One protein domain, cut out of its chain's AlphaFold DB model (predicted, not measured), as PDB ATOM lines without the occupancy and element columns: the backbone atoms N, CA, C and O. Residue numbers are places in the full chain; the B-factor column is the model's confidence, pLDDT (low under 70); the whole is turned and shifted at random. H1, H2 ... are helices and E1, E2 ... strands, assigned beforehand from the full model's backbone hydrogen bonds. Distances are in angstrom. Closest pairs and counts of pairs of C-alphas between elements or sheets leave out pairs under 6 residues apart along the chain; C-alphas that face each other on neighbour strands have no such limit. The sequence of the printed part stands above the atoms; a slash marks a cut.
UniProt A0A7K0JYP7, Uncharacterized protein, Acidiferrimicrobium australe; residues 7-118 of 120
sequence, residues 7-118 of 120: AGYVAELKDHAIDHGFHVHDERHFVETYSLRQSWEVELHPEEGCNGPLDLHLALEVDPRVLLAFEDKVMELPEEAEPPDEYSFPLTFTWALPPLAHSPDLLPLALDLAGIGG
ATOM      1  N   ALA A   7     -16.074   1.991  10.725       94.06
ATOM      2  CA  ALA A   7     -16.967   0.926  10.278       94.06
ATOM      3  C   ALA A   7     -18.349   1.486   9.909       94.06
ATOM      4  O   ALA A   7     -18.915   1.092   8.890       94.06
ATOM      5  N   GLY A   8     -18.853   2.442  10.697       95.56
ATOM      6  CA  GLY A   8     -20.057   3.211  10.387       95.56
ATOM      7  C   GLY A   8     -19.934   3.971   9.068       95.56
ATOM      8  O   GLY A   8     -20.810   3.843   8.220       95.56
ATOM      9  N   TYR A   9     -18.810   4.655   8.833       95.25
ATOM     10  CA  TYR A   9     -18.553   5.327   7.554       95.25
ATOM     11  C   TYR A   9     -18.598   4.363   6.354       95.25
ATOM     12  O   TYR A   9     -19.227   4.662   5.343       95.25
ATOM     13  N   VAL A  10     -17.976   3.181   6.457       95.50
ATOM     14  CA  VAL A  10     -18.020   2.168   5.382       95.50
ATOM     15  C   VAL A  10     -19.440   1.632   5.178       95.50
ATOM     16  O   VAL A  10     -19.844   1.385   4.042       95.50
ATOM     17  N   ALA A  11     -20.219   1.470   6.250       95.69
ATOM     18  CA  ALA A  11     -21.628   1.097   6.149       95.69
ATOM     19  C   ALA A  11     -22.442   2.156   5.390       95.69
ATOM     20  O   ALA A  11     -23.099   1.816   4.408       95.69
ATOM     21  N   GLU A  12     -22.321   3.428   5.773       95.94
ATOM     22  CA  GLU A  12     -23.009   4.544   5.114       95.94
ATOM     23  C   GLU A  12     -22.581   4.718   3.651       95.94
ATOM     24  O   GLU A  12     -23.419   4.981   2.791       95.94
ATOM     25  N   LEU A  13     -21.298   4.513   3.334       94.25
ATOM     26  CA  LEU A  13     -20.794   4.565   1.959       94.25
ATOM     27  C   LEU A  13     -21.469   3.518   1.060       94.25
ATOM     28  O   LEU A  13     -21.805   3.812  -0.088       94.25
ATOM     29  N   LYS A  14     -21.681   2.302   1.571       94.94
ATOM     30  CA  LYS A  14     -22.399   1.251   0.833       94.94
ATOM     31  C   LYS A  14     -23.873   1.591   0.670       94.94
ATOM     32  O   LYS A  14     -24.393   1.425  -0.429       94.94
ATOM     33  N   ASP A  15     -24.527   2.069   1.727       96.12
ATOM     34  CA  ASP A  15     -25.934   2.475   1.664       96.12
ATOM     35  C   ASP A  15     -26.119   3.589   0.623       96.12
ATOM     36  O   ASP A  15     -26.985   3.494  -0.244       96.12
ATOM     37  N   HIS A  16     -25.216   4.575   0.611       94.94
ATOM     38  CA  HIS A  16     -25.172   5.611  -0.416       94.94
ATOM     39  C   HIS A  16     -24.985   5.022  -1.821       94.94
ATOM     40  O   HIS A  16     -25.699   5.391  -2.749       94.94
ATOM     41  N   ALA A  17     -24.060   4.077  -2.004       94.06
ATOM     42  CA  ALA A  17     -23.872   3.431  -3.301       94.06
ATOM     43  C   ALA A  17     -25.151   2.711  -3.777       94.06
ATOM     44  O   ALA A  17     -25.536   2.846  -4.941       94.06
ATOM     45  N   ILE A  18     -25.838   2.004  -2.875       95.56
ATOM     46  CA  ILE A  18     -27.100   1.309  -3.159       95.56
ATOM     47  C   ILE A  18     -28.191   2.302  -3.569       95.56
ATOM     48  O   ILE A  18     -28.832   2.113  -4.604       95.56
ATOM     49  N   ASP A  19     -28.356   3.392  -2.818       96.62
ATOM     50  CA  ASP A  19     -29.324   4.451  -3.130       96.62
ATOM     51  C   ASP A  19     -29.072   5.092  -4.506       96.62
ATOM     52  O   ASP A  19     -29.999   5.586  -5.156       96.62
ATOM     53  N   HIS A  20     -27.826   5.044  -4.982       94.62
ATOM     54  CA  HIS A  20     -27.395   5.560  -6.278       94.62
ATOM     55  C   HIS A  20     -27.319   4.498  -7.392       94.62
ATOM     56  O   HIS A  20     -26.734   4.750  -8.448       94.62
ATOM     57  N   GLY A  21     -27.961   3.340  -7.207       94.62
ATOM     58  CA  GLY A  21     -28.123   2.328  -8.256       94.62
ATOM     59  C   GLY A  21     -26.907   1.423  -8.446       94.62
ATOM     60  O   GLY A  21     -26.728   0.854  -9.526       94.62
ATOM     61  N   PHE A  22     -26.063   1.285  -7.424       95.88
ATOM     62  CA  PHE A  22     -25.040   0.249  -7.385       95.88
ATOM     63  C   PHE A  22     -25.535  -0.992  -6.642       95.88
ATOM     64  O   PHE A  22     -26.277  -0.927  -5.666       95.88
ATOM     65  N   HIS A  23     -25.063  -2.146  -7.087       95.50
ATOM     66  CA  HIS A  23     -25.240  -3.428  -6.435       95.50
ATOM     67  C   HIS A  23     -23.927  -3.821  -5.748       95.50
ATOM     68  O   HIS A  23     -22.889  -3.919  -6.402       95.50
ATOM     69  N   VAL A  24     -23.970  -4.014  -4.426       94.25
ATOM     70  CA  VAL A  24     -22.815  -4.422  -3.610       94.25
ATOM     71  C   VAL A  24     -22.696  -5.943  -3.621       94.25
ATOM     72  O   VAL A  24     -23.660  -6.649  -3.328       94.25
ATOM     73  N   HIS A  25     -21.511  -6.442  -3.954       89.88
ATOM     74  CA  HIS A  25     -21.220  -7.864  -4.094       89.88
ATOM     75  C   HIS A  25     -20.593  -8.474  -2.846       89.88
ATOM     76  O   HIS A  25     -21.076  -9.492  -2.350       89.88
ATOM     77  N   ASP A  26     -19.508  -7.870  -2.367       89.38
ATOM     78  CA  ASP A  26     -18.737  -8.382  -1.241       89.38
ATOM     79  C   ASP A  26     -18.110  -7.232  -0.448       89.38
ATOM     80  O   ASP A  26     -17.856  -6.144  -0.974       89.38
ATOM     81  N   GLU A  27     -17.856  -7.496   0.829       93.69
ATOM     82  CA  GLU A  27     -17.112  -6.620   1.725       93.69
ATOM     83  C   GLU A  27     -16.069  -7.444   2.469       93.69
ATOM     84  O   GLU A  27     -16.365  -8.485   3.063       93.69
ATOM     85  N   ARG A  28     -14.843  -6.931   2.504       95.88
ATOM     86  CA  ARG A  28     -13.745  -7.545   3.236       95.88
ATOM     87  C   ARG A  28     -13.092  -6.518   4.146       95.88
ATOM     88  O   ARG A  28     -12.734  -5.429   3.713       95.88
ATOM     89  N   HIS A  29     -12.889  -6.896   5.405       96.81
ATOM     90  CA  HIS A  29     -12.111  -6.120   6.368       96.81
ATOM     91  C   HIS A  29     -10.843  -6.887   6.732       96.81
ATOM     92  O   HIS A  29     -10.896  -7.997   7.268       96.81
ATOM     93  N   PHE A  30      -9.695  -6.287   6.434       96.44
ATOM     94  CA  PHE A  30      -8.383  -6.837   6.734       96.44
ATOM     95  C   PHE A  30      -7.716  -6.051   7.853       96.44
ATOM     96  O   PHE A  30      -7.785  -4.825   7.894       96.44
ATOM     97  N   VAL A  31      -7.008  -6.769   8.726       96.38
ATOM     98  CA  VAL A  31      -6.131  -6.186   9.743       96.38
ATOM     99  C   VAL A  31      -4.768  -6.856   9.632       96.38
ATOM    100  O   VAL A  31      -4.626  -8.060   9.858       96.38
ATOM    101  N   GLU A  32      -3.751  -6.082   9.275       95.00
ATOM    102  CA  GLU A  32      -2.381  -6.567   9.201       95.00
ATOM    103  C   GLU A  32      -1.849  -6.914  10.596       95.00
ATOM    104  O   GLU A  32      -1.913  -6.121  11.533       95.00
ATOM    105  N   THR A  33      -1.238  -8.090  10.733       93.19
ATOM    106  CA  THR A  33      -0.813  -8.618  12.040       93.19
ATOM    107  C   THR A  33       0.277  -7.788  12.724       93.19
ATOM    108  O   THR A  33       0.313  -7.728  13.950       93.19
ATOM    109  N   TYR A  34       1.186  -7.173  11.959       91.31
ATOM    110  CA  TYR A  34       2.358  -6.483  12.518       91.31
ATOM    111  C   TYR A  34       2.229  -4.964  12.528       91.31
ATOM    112  O   TYR A  34       2.619  -4.326  13.502       91.31
ATOM    113  N   SER A  35       1.723  -4.381  11.442       92.38
ATOM    114  CA  SER A  35       1.560  -2.931  11.332       92.38
ATOM    115  C   SER A  35       0.270  -2.448  11.993       92.38
ATOM    116  O   SER A  35       0.184  -1.268  12.315       92.38
ATOM    117  N   LEU A  36      -0.708  -3.345  12.188       94.56
ATOM    118  CA  LEU A  36      -2.096  -3.030  12.541       94.56
ATOM    119  C   LEU A  36      -2.794  -2.115  11.524       94.56
ATOM    120  O   LEU A  36      -3.837  -1.543  11.835       94.56
ATOM    121  N   ARG A  37      -2.241  -1.983  10.309       96.12
ATOM    122  CA  ARG A  37      -2.930  -1.349   9.186       96.12
ATOM    123  C   ARG A  37      -4.218  -2.100   8.908       96.12
ATOM    124  O   ARG A  37      -4.219  -3.331   8.861       96.12
ATOM    125  N   GLN A  38      -5.293  -1.348   8.732       96.69
ATOM    126  CA  GLN A  38      -6.589  -1.897   8.374       96.69
ATOM    127  C   GLN A  38      -6.932  -1.506   6.941       96.69
ATOM    128  O   GLN A  38      -6.539  -0.436   6.484       96.69
ATOM    129  N   SER A  39      -7.649  -2.377   6.241       96.62
ATOM    130  CA  SER A  39      -8.199  -2.091   4.917       96.62
ATOM    131  C   SER A  39      -9.639  -2.573   4.866       96.62
ATOM    132  O   SER A  39      -9.908  -3.721   5.229       96.62
ATOM    133  N   TRP A  40     -10.547  -1.701   4.436       97.81
ATOM    134  CA  TRP A  40     -11.899  -2.084   4.045       97.81
ATOM    135  C   TRP A  40     -11.977  -2.077   2.532       97.81
ATOM    136  O   TRP A  40     -11.750  -1.048   1.899       97.81
ATOM    137  N   GLU A  41     -12.317  -3.227   1.973       97.38
ATOM    138  CA  GLU A  41     -12.509  -3.420   0.548       97.38
ATOM    139  C   GLU A  41     -13.980  -3.710   0.270       97.38
ATOM    140  O   GLU A  41     -14.554  -4.618   0.872       97.38
ATOM    141  N   VAL A  42     -14.577  -2.960  -0.652       96.75
ATOM    142  CA  VAL A  42     -15.959  -3.158  -1.094       96.75
ATOM    143  C   VAL A  42     -15.959  -3.351  -2.601       96.75
ATOM    144  O   VAL A  42     -15.455  -2.508  -3.344       96.75
ATOM    145  N   GLU A  43     -16.532  -4.461  -3.047       95.00
ATOM    146  CA  GLU A  43     -16.770  -4.737  -4.462       95.00
ATOM    147  C   GLU A  43     -18.226  -4.410  -4.790       95.00
ATOM    148  O   GLU A  43     -19.154  -4.878  -4.123       95.00
ATOM    149  N   LEU A  44     -18.428  -3.576  -5.803       94.88
ATOM    150  CA  LEU A  44     -19.744  -3.150  -6.254       94.88
ATOM    151  C   LEU A  44     -19.714  -2.793  -7.735       94.88
ATOM    152  O   LEU A  44     -18.680  -2.470  -8.304       94.88
ATOM    153  N   HIS A  45     -20.877  -2.756  -8.362       94.12
ATOM    154  CA  HIS A  45     -21.008  -2.274  -9.731       94.12
ATOM    155  C   HIS A  45     -22.360  -1.604  -9.947       94.12
ATOM    156  O   HIS A  45     -23.276  -1.829  -9.159       94.12
ATOM    157  N   PRO A  46     -22.530  -0.797 -11.006       93.62
ATOM    158  CA  PRO A  46     -23.855  -0.323 -11.391       93.62
ATOM    159  C   PRO A  46     -24.811  -1.504 -11.598       93.62
ATOM    160  O   PRO A  46     -24.408  -2.523 -12.159       93.62
ATOM    161  N   GLU A  47     -26.074  -1.371 -11.195       91.12
ATOM    162  CA  GLU A  47     -27.082  -2.436 -11.310       91.12
ATOM    163  C   GLU A  47     -27.225  -2.942 -12.761       91.12
ATOM    164  O   GLU A  47     -27.322  -4.144 -13.011       91.12
ATOM    165  N   GLU A  48     -27.121  -2.038 -13.741       88.38
ATOM    166  CA  GLU A  48     -27.116  -2.358 -15.178       88.38
ATOM    167  C   GLU A  48     -25.936  -3.251 -15.607       88.38
ATOM    168  O   GLU A  48     -26.011  -3.952 -16.618       88.38
ATOM    169  N   GLY A  49     -24.840  -3.224 -14.847       83.56
ATOM    170  CA  GLY A  49     -23.628  -4.008 -15.063       83.56
ATOM    171  C   GLY A  49     -23.645  -5.385 -14.399       83.56
ATOM    172  O   GLY A  49     -22.663  -6.119 -14.526       83.56
ATOM    173  N   CYS A  50     -24.729  -5.762 -13.713       88.81
ATOM    174  CA  CYS A  50     -24.791  -7.008 -12.956       88.81
ATOM    175  C   CYS A  50     -24.550  -8.244 -13.841       88.81
ATOM    176  O   CYS A  50     -25.120  -8.390 -14.923       88.81
ATOM    177  N   ASN A  51     -23.719  -9.176 -13.357       85.06
ATOM    178  CA  ASN A  51     -23.202 -10.339 -14.105       85.06
ATOM    179  C   ASN A  51     -22.332  -9.992 -15.333       85.06
ATOM    180  O   ASN A  51     -21.998 -10.878 -16.126       85.06
ATOM    181  N   GLY A  52     -21.978  -8.721 -15.514       84.56
ATOM    182  CA  GLY A  52     -21.044  -8.255 -16.527       84.56
ATOM    183  C   GLY A  52     -19.593  -8.213 -16.026       84.56
ATOM    184  O   GLY A  52     -19.312  -8.509 -14.870       84.56
ATOM    185  N   PRO A  53     -18.649  -7.842 -16.905       85.31
ATOM    186  CA  PRO A  53     -17.235  -7.674 -16.562       85.31
ATOM    187  C   PRO A  53     -16.909  -6.294 -15.960       85.31
ATOM    188  O   PRO A  53     -15.733  -5.991 -15.776       85.31
ATOM    189  N   LEU A  54     -17.917  -5.434 -15.760       88.00
ATOM    190  CA  LEU A  54     -17.761  -4.117 -15.149       88.00
ATOM    191  C   LEU A  54     -17.768  -4.275 -13.631       88.00
ATOM    192  O   LEU A  54     -18.729  -4.813 -13.086       88.00
ATOM    193  N   ASP A  55     -16.730  -3.770 -12.976       91.44
ATOM    194  CA  ASP A  55     -16.609  -3.829 -11.522       91.44
ATOM    195  C   ASP A  55     -15.937  -2.567 -10.975       91.44
ATOM    196  O   ASP A  55     -15.071  -1.977 -11.632       91.44
ATOM    197  N   LEU A  56     -16.343  -2.146  -9.782       93.00
ATOM    198  CA  LEU A  56     -15.731  -1.075  -9.012       93.00
ATOM    199  C   LEU A  56     -15.266  -1.653  -7.678       93.00
ATOM    200  O   LEU A  56     -16.057  -2.074  -6.840       93.00
ATOM    201  N   HIS A  57     -13.957  -1.609  -7.474       95.38
ATOM    202  CA  HIS A  57     -13.329  -1.960  -6.217       95.38
ATOM    203  C   HIS A  57     -12.985  -0.687  -5.440       95.38
ATOM    204  O   HIS A  57     -12.180   0.131  -5.900       95.38
ATOM    205  N   LEU A  58     -13.602  -0.522  -4.272       95.81
ATOM    206  CA  LEU A  58     -13.297   0.538  -3.317       95.81
ATOM    207  C   LEU A  58     -12.378  -0.002  -2.234       95.81
ATOM    208  O   LEU A  58     -12.677  -1.044  -1.660       95.81
ATOM    209  N   ALA A  59     -11.316   0.731  -1.919       97.00
ATOM    210  CA  ALA A  59     -10.411   0.398  -0.826       97.00
ATOM    211  C   ALA A  59     -10.185   1.616   0.075       97.00
ATOM    212  O   ALA A  59      -9.659   2.633  -0.382       97.00
ATOM    213  N   LEU A  60     -10.577   1.511   1.346       97.62
ATOM    214  CA  LEU A  60     -10.268   2.481   2.396       97.62
ATOM    215  C   LEU A  60      -9.128   1.936   3.256       97.62
ATOM    216  O   LEU A  60      -9.326   0.983   4.014       97.62
ATOM    217  N   GLU A  61      -7.951   2.555   3.173       97.44
ATOM    218  CA  GLU A  61      -6.802   2.150   3.989       97.44
ATOM    219  C   GLU A  61      -6.694   3.016   5.243       97.44
ATOM    220  O   GLU A  61      -6.606   4.241   5.179       97.44
ATOM    221  N   VAL A  62      -6.627   2.377   6.406       97.44
ATOM    222  CA  VAL A  62      -6.483   3.061   7.691       97.44
ATOM    223  C   VAL A  62      -5.123   2.740   8.278       97.44
ATOM    224  O   VAL A  62      -4.865   1.637   8.775       97.44
ATOM    225  N   ASP A  63      -4.239   3.736   8.233       96.44
ATOM    226  CA  ASP A  63      -2.981   3.695   8.964       96.44
ATOM    227  C   ASP A  63      -3.252   3.989  10.451       96.44
ATOM    228  O   ASP A  63      -3.720   5.085  10.787       96.44
ATOM    229  N   PRO A  64      -2.948   3.052  11.368       95.19
ATOM    230  CA  PRO A  64      -3.222   3.233  12.787       95.19
ATOM    231  C   PRO A  64      -2.460   4.418  13.379       95.19
ATOM    232  O   PRO A  64      -2.903   4.976  14.375       95.19
ATOM    233  N   ARG A  65      -1.334   4.839  12.791       95.19
ATOM    234  CA  ARG A  65      -0.599   6.016  13.269       95.19
ATOM    235  C   ARG A  65      -1.356   7.304  12.988       95.19
ATOM    236  O   ARG A  65      -1.358   8.180  13.841       95.19
ATOM    237  N   VAL A  66      -1.984   7.406  11.815       96.00
ATOM    238  CA  VAL A  66      -2.813   8.564  11.449       96.00
ATOM    239  C   VAL A  66      -4.057   8.596  12.329       96.00
ATOM    240  O   VAL A  66      -4.348   9.635  12.911       96.00
ATOM    241  N   LEU A  67      -4.721   7.446  12.504       94.75
ATOM    242  CA  LEU A  67      -5.889   7.325  13.378       94.75
ATOM    243  C   LEU A  67      -5.567   7.758  14.814       94.75
ATOM    244  O   LEU A  67      -6.216   8.650  15.342       94.75
ATOM    245  N   LEU A  68      -4.538   7.169  15.428       94.25
ATOM    246  CA  LEU A  68      -4.182   7.470  16.817       94.25
ATOM    247  C   LEU A  68      -3.710   8.918  16.992       94.25
ATOM    248  O   LEU A  68      -4.088   9.559  17.964       94.25
ATOM    249  N   ALA A  69      -2.933   9.459  16.047       95.06
ATOM    250  CA  ALA A  69      -2.502  10.855  16.110       95.06
ATOM    251  C   ALA A  69      -3.681  11.833  15.993       95.06
ATOM    252  O   ALA A  69      -3.684  12.861  16.669       95.06
ATOM    253  N   PHE A  70      -4.681  11.512  15.167       95.31
ATOM    254  CA  PHE A  70      -5.923  12.275  15.088       95.31
ATOM    255  C   PHE A  70      -6.708  12.198  16.402       95.31
ATOM    256  O   PHE A  70      -7.123  13.229  16.926       95.31
ATOM    257  N   GLU A  71      -6.878  10.996  16.967       94.06
ATOM    258  CA  GLU A  71      -7.587  10.810  18.238       94.06
ATOM    259  C   GLU A  71      -6.915  11.584  19.376       94.06
ATOM    260  O   GLU A  71      -7.588  12.330  20.089       94.06
ATOM    261  N   ASP A  72      -5.591  11.477  19.502       93.56
ATOM    262  CA  ASP A  72      -4.809  12.241  20.474       93.56
ATOM    263  C   ASP A  72      -5.020  13.747  20.277       93.56
ATOM    264  O   ASP A  72      -5.262  14.475  21.241       93.56
ATOM    265  N   LYS A  73      -5.003  14.222  19.023       94.12
ATOM    266  CA  LYS A  73      -5.170  15.644  18.730       94.12
ATOM    267  C   LYS A  73      -6.555  16.159  19.097       94.12
ATOM    268  O   LYS A  73      -6.655  17.228  19.696       94.12
ATOM    269  N   VAL A  74      -7.611  15.419  18.766       93.25
ATOM    270  CA  VAL A  74      -8.987  15.797  19.110       93.25
ATOM    271  C   VAL A  74      -9.180  15.843  20.623       93.25
ATOM    272  O   VAL A  74      -9.814  16.762  21.131       93.25
ATOM    273  N   MET A  75      -8.578  14.910  21.361       92.25
ATOM    274  CA  MET A  75      -8.658  14.887  22.824       92.25
ATOM    275  C   MET A  75      -7.963  16.085  23.500       92.25
ATOM    276  O   MET A  75      -8.282  16.404  24.646       92.25
ATOM    277  N   GLU A  76      -7.024  16.749  22.819       93.44
ATOM    278  CA  GLU A  76      -6.373  17.978  23.297       93.44
ATOM    279  C   GLU A  76      -7.168  19.254  22.984       93.44
ATOM    280  O   GLU A  76      -6.893  20.311  23.565       93.44
ATOM    281  N   LEU A  77      -8.112  19.192  22.043       93.62
ATOM    282  CA  LEU A  77      -8.851  20.359  21.586       93.62
ATOM    283  C   LEU A  77     -10.003  20.711  22.542       93.62
ATOM    284  O   LEU A  77     -10.620  19.833  23.144       93.62
ATOM    285  N   PRO A  78     -10.324  22.009  22.694       93.75
ATOM    286  CA  PRO A  78     -11.594  22.425  23.282       93.75
ATOM    287  C   PRO A  78     -12.780  21.827  22.510       93.75
ATOM    288  O   PRO A  78     -12.693  21.679  21.296       93.75
ATOM    289  N   GLU A  79     -13.908  21.567  23.179       85.38
ATOM    290  CA  GLU A  79     -15.092  20.922  22.566       85.38
ATOM    291  C   GLU A  79     -15.618  21.623  21.298       85.38
ATOM    292  O   GLU A  79     -16.199  20.981  20.432       85.38
ATOM    293  N   GLU A  80     -15.418  22.937  21.183       88.81
ATOM    294  CA  GLU A  80     -15.894  23.757  20.060       88.81
ATOM    295  C   GLU A  80     -14.838  23.943  18.953       88.81
ATOM    296  O   GLU A  80     -15.088  24.651  17.979       88.81
ATOM    297  N   ALA A  81     -13.641  23.371  19.113       92.81
ATOM    298  CA  ALA A  81     -12.549  23.527  18.162       92.81
ATOM    299  C   ALA A  81     -12.488  22.351  17.178       92.81
ATOM    300  O   ALA A  81     -12.507  21.187  17.571       92.81
ATOM    301  N   GLU A  82     -12.357  22.670  15.892       88.69
ATOM    302  CA  GLU A  82     -12.198  21.673  14.833       88.69
ATOM    303  C   GLU A  82     -10.754  21.142  14.776       88.69
ATOM    304  O   GLU A  82      -9.799  21.907  14.989       88.69
ATOM    305  N   PRO A  83     -10.563  19.839  14.492       89.38
ATOM    306  CA  PRO A  83      -9.238  19.288  14.265       89.38
ATOM    307  C   PRO A  83      -8.592  19.848  12.990       89.38
ATOM    308  O   PRO A  83      -9.295  20.236  12.059       89.38
ATOM    309  N   PRO A  84      -7.248  19.883  12.919       90.56
ATOM    310  CA  PRO A  84      -6.542  20.258  11.699       90.56
ATOM    311  C   PRO A  84      -6.858  19.314  10.530       90.56
ATOM    312  O   PRO A  84      -6.940  18.099  10.715       90.56
ATOM    313  N   ASP A  85      -6.927  19.863   9.319       90.81
ATOM    314  CA  ASP A  85      -7.166  19.122   8.070       90.81
ATOM    315  C   ASP A  85      -5.873  18.506   7.495       90.81
ATOM    316  O   ASP A  85      -5.475  18.737   6.358       90.81
ATOM    317  N   GLU A  86      -5.130  17.787   8.339       93.94
ATOM    318  CA  GLU A  86      -3.877  17.111   7.960       93.94
ATOM    319  C   GLU A  86      -3.958  15.582   8.080       93.94
ATOM    320  O   GLU A  86      -3.027  14.865   7.706       93.94
ATOM    321  N   TYR A  87      -5.078  15.076   8.600       94.88
ATOM    322  CA  TYR A  87      -5.314  13.658   8.828       94.88
ATOM    323  C   TYR A  87      -6.281  13.126   7.776       94.88
ATOM    324  O   TYR A  87      -7.471  13.420   7.802       94.88
ATOM    325  N   SER A  88      -5.770  12.304   6.866       94.88
ATOM    326  CA  SER A  88      -6.556  11.733   5.774       94.88
ATOM    327  C   SER A  88      -6.296  10.240   5.633       94.88
ATOM    328  O   SER A  88      -5.145   9.798   5.715       94.88
ATOM    329  N   PHE A  89      -7.344   9.478   5.332       95.81
ATOM    330  CA  PHE A  89      -7.224   8.104   4.855       95.81
ATOM    331  C   PHE A  89      -7.410   8.067   3.337       95.81
ATOM    332  O   PHE A  89      -8.327   8.714   2.829       95.81
ATOM    333  N   PRO A  90      -6.575   7.325   2.591       96.12
ATOM    334  CA  PRO A  90      -6.806   7.143   1.169       96.12
ATOM    335  C   PRO A  90      -8.051   6.274   0.941       96.12
ATOM    336  O   PRO A  90      -8.144   5.154   1.447       96.12
ATOM    337  N   LEU A  91      -8.982   6.791   0.136       95.00
ATOM    338  CA  LEU A  91     -10.096   6.041  -0.439       95.00
ATOM    339  C   LEU A  91      -9.845   5.877  -1.940       95.00
ATOM    340  O   LEU A  91      -9.941   6.834  -2.710       95.00
ATOM    341  N   THR A  92      -9.493   4.665  -2.351       94.88
ATOM    342  CA  THR A  92      -9.110   4.363  -3.732       94.88
ATOM    343  C   THR A  92     -10.271   3.736  -4.488       94.88
ATOM    344  O   THR A  92     -10.873   2.775  -4.017       94.88
ATOM    345  N   PHE A  93     -10.538   4.248  -5.689       93.56
ATOM    346  CA  PHE A  93     -11.552   3.744  -6.612       93.56
ATOM    347  C   PHE A  93     -10.855   3.066  -7.789       93.56
ATOM    348  O   PHE A  93     -10.166   3.724  -8.569       93.56
ATOM    349  N   THR A  94     -11.041   1.756  -7.939       93.56
ATOM    350  CA  THR A  94     -10.454   0.986  -9.041       93.56
ATOM    351  C   THR A  94     -11.552   0.407  -9.920       93.56
ATOM    352  O   THR A  94     -12.276  -0.491  -9.505       93.56
ATOM    353  N   TRP A  95     -11.657   0.906 -11.151       90.19
ATOM    354  CA  TRP A  95     -12.617   0.415 -12.138       90.19
ATOM    355  C   TRP A  95     -12.008  -0.682 -13.013       90.19
ATOM    356  O   TRP A  95     -11.029  -0.450 -13.727       90.19
ATOM    357  N   ALA A  96     -12.632  -1.856 -13.018       88.12
ATOM    358  CA  ALA A  96     -12.408  -2.885 -14.021       88.12
ATOM    359  C   ALA A  96     -13.417  -2.691 -15.158       88.12
ATOM    360  O   ALA A  96     -14.624  -2.815 -14.966       88.12
ATOM    361  N   LEU A  97     -12.923  -2.362 -16.352       84.31
ATOM    362  CA  LEU A  97     -13.761  -2.172 -17.535       84.31
ATOM    363  C   LEU A  97     -13.725  -3.421 -18.433       84.31
ATOM    364  O   LEU A  97     -12.663  -4.043 -18.558       84.31
ATOM    365  N   PRO A  98     -14.832  -3.769 -19.124       80.62
ATOM    366  CA  PRO A  98     -14.799  -4.752 -20.203       80.62
ATOM    367  C   PRO A  98     -13.688  -4.442 -21.211       80.62
ATOM    368  O   PRO A  98     -13.385  -3.268 -21.437       80.62
ATOM    369  N   PRO A  99     -13.135  -5.455 -21.904       79.44
ATOM    370  CA  PRO A  99     -12.234  -5.215 -23.021       79.44
ATOM    371  C   PRO A  99     -12.937  -4.339 -24.060       79.44
ATOM    372  O   PRO A  99     -13.906  -4.745 -24.705       79.44
ATOM    373  N   LEU A 100     -12.458  -3.106 -24.195       76.00
ATOM    374  CA  LEU A 100     -13.050  -2.130 -25.093       76.00
ATOM    375  C   LEU A 100     -12.626  -2.461 -26.524       76.00
ATOM    376  O   LEU A 100     -11.440  -2.605 -26.814       76.00
ATOM    377  N   ALA A 101     -13.601  -2.566 -27.432       79.25
ATOM    378  CA  ALA A 101     -13.335  -2.816 -28.852       79.25
ATOM    379  C   ALA A 101     -12.434  -1.731 -29.475       79.25
ATOM    380  O   ALA A 101     -11.687  -2.003 -30.413       79.25
ATOM    381  N   HIS A 102     -12.491  -0.518 -28.925       80.00
ATOM    382  CA  HIS A 102     -11.608   0.597 -29.233       80.00
ATOM    383  C   HIS A 102     -11.144   1.189 -27.904       80.00
ATOM    384  O   HIS A 102     -11.972   1.451 -27.033       80.00
ATOM    385  N   SER A 103      -9.838   1.390 -27.733       74.38
ATOM    386  CA  SER A 103      -9.315   2.035 -26.531       74.38
ATOM    387  C   SER A 103      -9.834   3.476 -26.446       74.38
ATOM    388  O   SER A 103      -9.747   4.193 -27.449       74.38
ATOM    389  N   PRO A 104     -10.354   3.910 -25.288       74.25
ATOM    390  CA  PRO A 104     -10.814   5.271 -25.099       74.25
ATOM    391  C   PRO A 104      -9.605   6.201 -25.119       74.25
ATOM    392  O   PRO A 104      -8.502   5.820 -24.717       74.25
ATOM    393  N   ASP A 105      -9.815   7.425 -25.586       84.12
ATOM    394  CA  ASP A 105      -8.814   8.463 -25.401       84.12
ATOM    395  C   ASP A 105      -8.802   8.843 -23.913       84.12
ATOM    396  O   ASP A 105      -9.802   9.308 -23.361       84.12
ATOM    397  N   LEU A 106      -7.681   8.572 -23.246       82.69
ATOM    398  CA  LEU A 106      -7.542   8.772 -21.807       82.69
ATOM    399  C   LEU A 106      -7.406  10.255 -21.441       82.69
ATOM    400  O   LEU A 106      -7.699  10.623 -20.308       82.69
ATOM    401  N   LEU A 107      -6.985  11.108 -22.382       84.12
ATOM    402  CA  LEU A 107      -6.833  12.545 -22.143       84.12
ATOM    403  C   LEU A 107      -8.191  13.237 -21.918       84.12
ATOM    404  O   LEU A 107      -8.334  13.908 -20.897       84.12
ATOM    405  N   PRO A 108      -9.200  13.060 -22.795       84.62
ATOM    406  CA  PRO A 108     -10.553  13.562 -22.562       84.62
ATOM    407  C   PRO A 108     -11.185  13.007 -21.286       84.62
ATOM    408  O   PRO A 108     -11.709  13.775 -20.490       84.62
ATOM    409  N   LEU A 109     -11.067  11.695 -21.045       79.06
ATOM    410  CA  LEU A 109     -11.626  11.070 -19.844       79.06
ATOM    411  C   LEU A 109     -11.032  11.668 -18.560       79.06
ATOM    412  O   LEU A 109     -11.764  11.967 -17.622       79.06
ATOM    413  N   ALA A 110      -9.712  11.865 -18.521       80.81
ATOM    414  CA  ALA A 110      -9.048  12.480 -17.378       80.81
ATOM    415  C   ALA A 110      -9.494  13.936 -17.160       80.81
ATOM    416  O   ALA A 110      -9.658  14.355 -16.017       80.81
ATOM    417  N   LEU A 111      -9.712  14.700 -18.237       82.31
ATOM    418  CA  LEU A 111     -10.210  16.078 -18.158       82.31
ATOM    419  C   LEU A 111     -11.645  16.144 -17.625       82.31
ATOM    420  O   LEU A 111     -11.931  16.972 -16.761       82.31
ATOM    421  N   ASP A 112     -12.523  15.263 -18.104       82.44
ATOM    422  CA  ASP A 112     -13.918  15.210 -17.667       82.44
ATOM    423  C   ASP A 112     -14.019  14.789 -16.190       82.44
ATOM    424  O   ASP A 112     -14.778  15.385 -15.424       82.44
ATOM    425  N   LEU A 113     -13.202  13.818 -15.756       77.19
ATOM    426  CA  LEU A 113     -13.149  13.376 -14.357       77.19
ATOM    427  C   LEU A 113     -12.541  14.424 -13.417       77.19
ATOM    428  O   LEU A 113     -13.032  14.590 -12.301       77.19
ATOM    429  N   ALA A 114     -11.516  15.163 -13.853       77.81
ATOM    430  CA  ALA A 114     -10.897  16.213 -13.041       77.81
ATOM    431  C   ALA A 114     -11.893  17.322 -12.654       77.81
ATOM    432  O   ALA A 114     -11.784  17.904 -11.580       77.81
ATOM    433  N   GLY A 115     -12.892  17.596 -13.503       71.50
ATOM    434  CA  GLY A 115     -13.960  18.552 -13.194       71.50
ATOM    435  C   GLY A 115     -14.982  18.046 -12.170       71.50
ATOM    436  O   GLY A 115     -15.631  18.858 -11.516       71.50
ATOM    437  N   ILE A 116     -15.127  16.726 -12.024       76.94
ATOM    438  CA  ILE A 116     -16.062  16.091 -11.083       76.94
ATOM    439  C   ILE A 116     -15.421  15.945  -9.696       76.94
ATOM    440  O   ILE A 116     -16.100  16.142  -8.694       76.94
ATOM    441  N   GLY A 117     -14.123  15.625  -9.639       60.94
ATOM    442  CA  GLY A 117     -13.384  15.417  -8.386       60.94
ATOM    443  C   GLY A 117     -13.041  16.687  -7.599       60.94
ATOM    444  O   GLY A 117     -12.606  16.576  -6.461       60.94
ATOM    445  N   GLY A 118     -13.249  17.874  -8.181       58.31
ATOM    446  CA  GLY A 118     -12.810  19.141  -7.592       58.31
ATOM    447  C   GLY A 118     -11.294  19.354  -7.704       58.31
ATOM    448  O   GLY A 118     -10.529  18.433  -7.978       58.31
TER     449      GLY A 118
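What this domain is: This is residues 7 to 118 of the 120 residues of an uncharacterized protein of Acidiferrimicrobium australe (UniProt A0A7K0JYP7). A twisted sheet of four strands has H1 over one face, along its strands, while H2 extends past one end of the sheet and residues 100 to 118, including H3, stick out past the other and fold back. The printed part has 112 residues, with three named helices and four named strands in the order H1 E1 E2 E3 H2 E4 H3. The sheet's order is E1 E2 E3 E4, antiparallel, and the class is mixed. The whole is loose, with a radius of gyration of the C-alphas of 17.8 A, and elongated, spanning 56 by 32 by 30 A.

How they stand to each other: H1, residues 7 to 19, is on the sheet at a height of 9.5 A, over E1, residues 22 to 31, and E2, residues 38 to 46, making two layers, a helix on one face of a sheet. Its closest C-alphas to E1 are Ile 18 and Val 24, 7.2 A. E1 bends by 59 degrees at residue 25. E1 and E2 form a hairpin, with N 28 and O 41 at 2.8 A. E2 and E3, residues 55 to 62, form another, with N 42 and O 58 at 2.9 A; E1 E2 E3 is a meander, each strand the antiparallel neighbour of the one before. H2, residues 64 to 76, is not on the sheet. E4, residues 91 to 96, is antiparallel to E3, with N 94 and O 57 at 2.8 A. H3, residues 106 to 116, is apart from H1 and H2. Every O i to N i+4 pair is within hydrogen-bond range in H1 and H2, and 6 of 7 in H3.

Where its parts are: H1 begins at C-alpha 7 (-16.967, 0.926, 10.278). E1 and E2 each measure 26.3 A from first to last C-alpha, and E3 22.8 A. H3 ends at C-alpha 116 (-16.062, 16.091, -11.083).

The domain as a whole: The C-alphas farthest apart are those of Pro 78 and Ala 101, 57.9 A. The printed part has no cut. The link H2 to E4 is long, 14 residues. Residues 117 to 118 have pLDDT under 70.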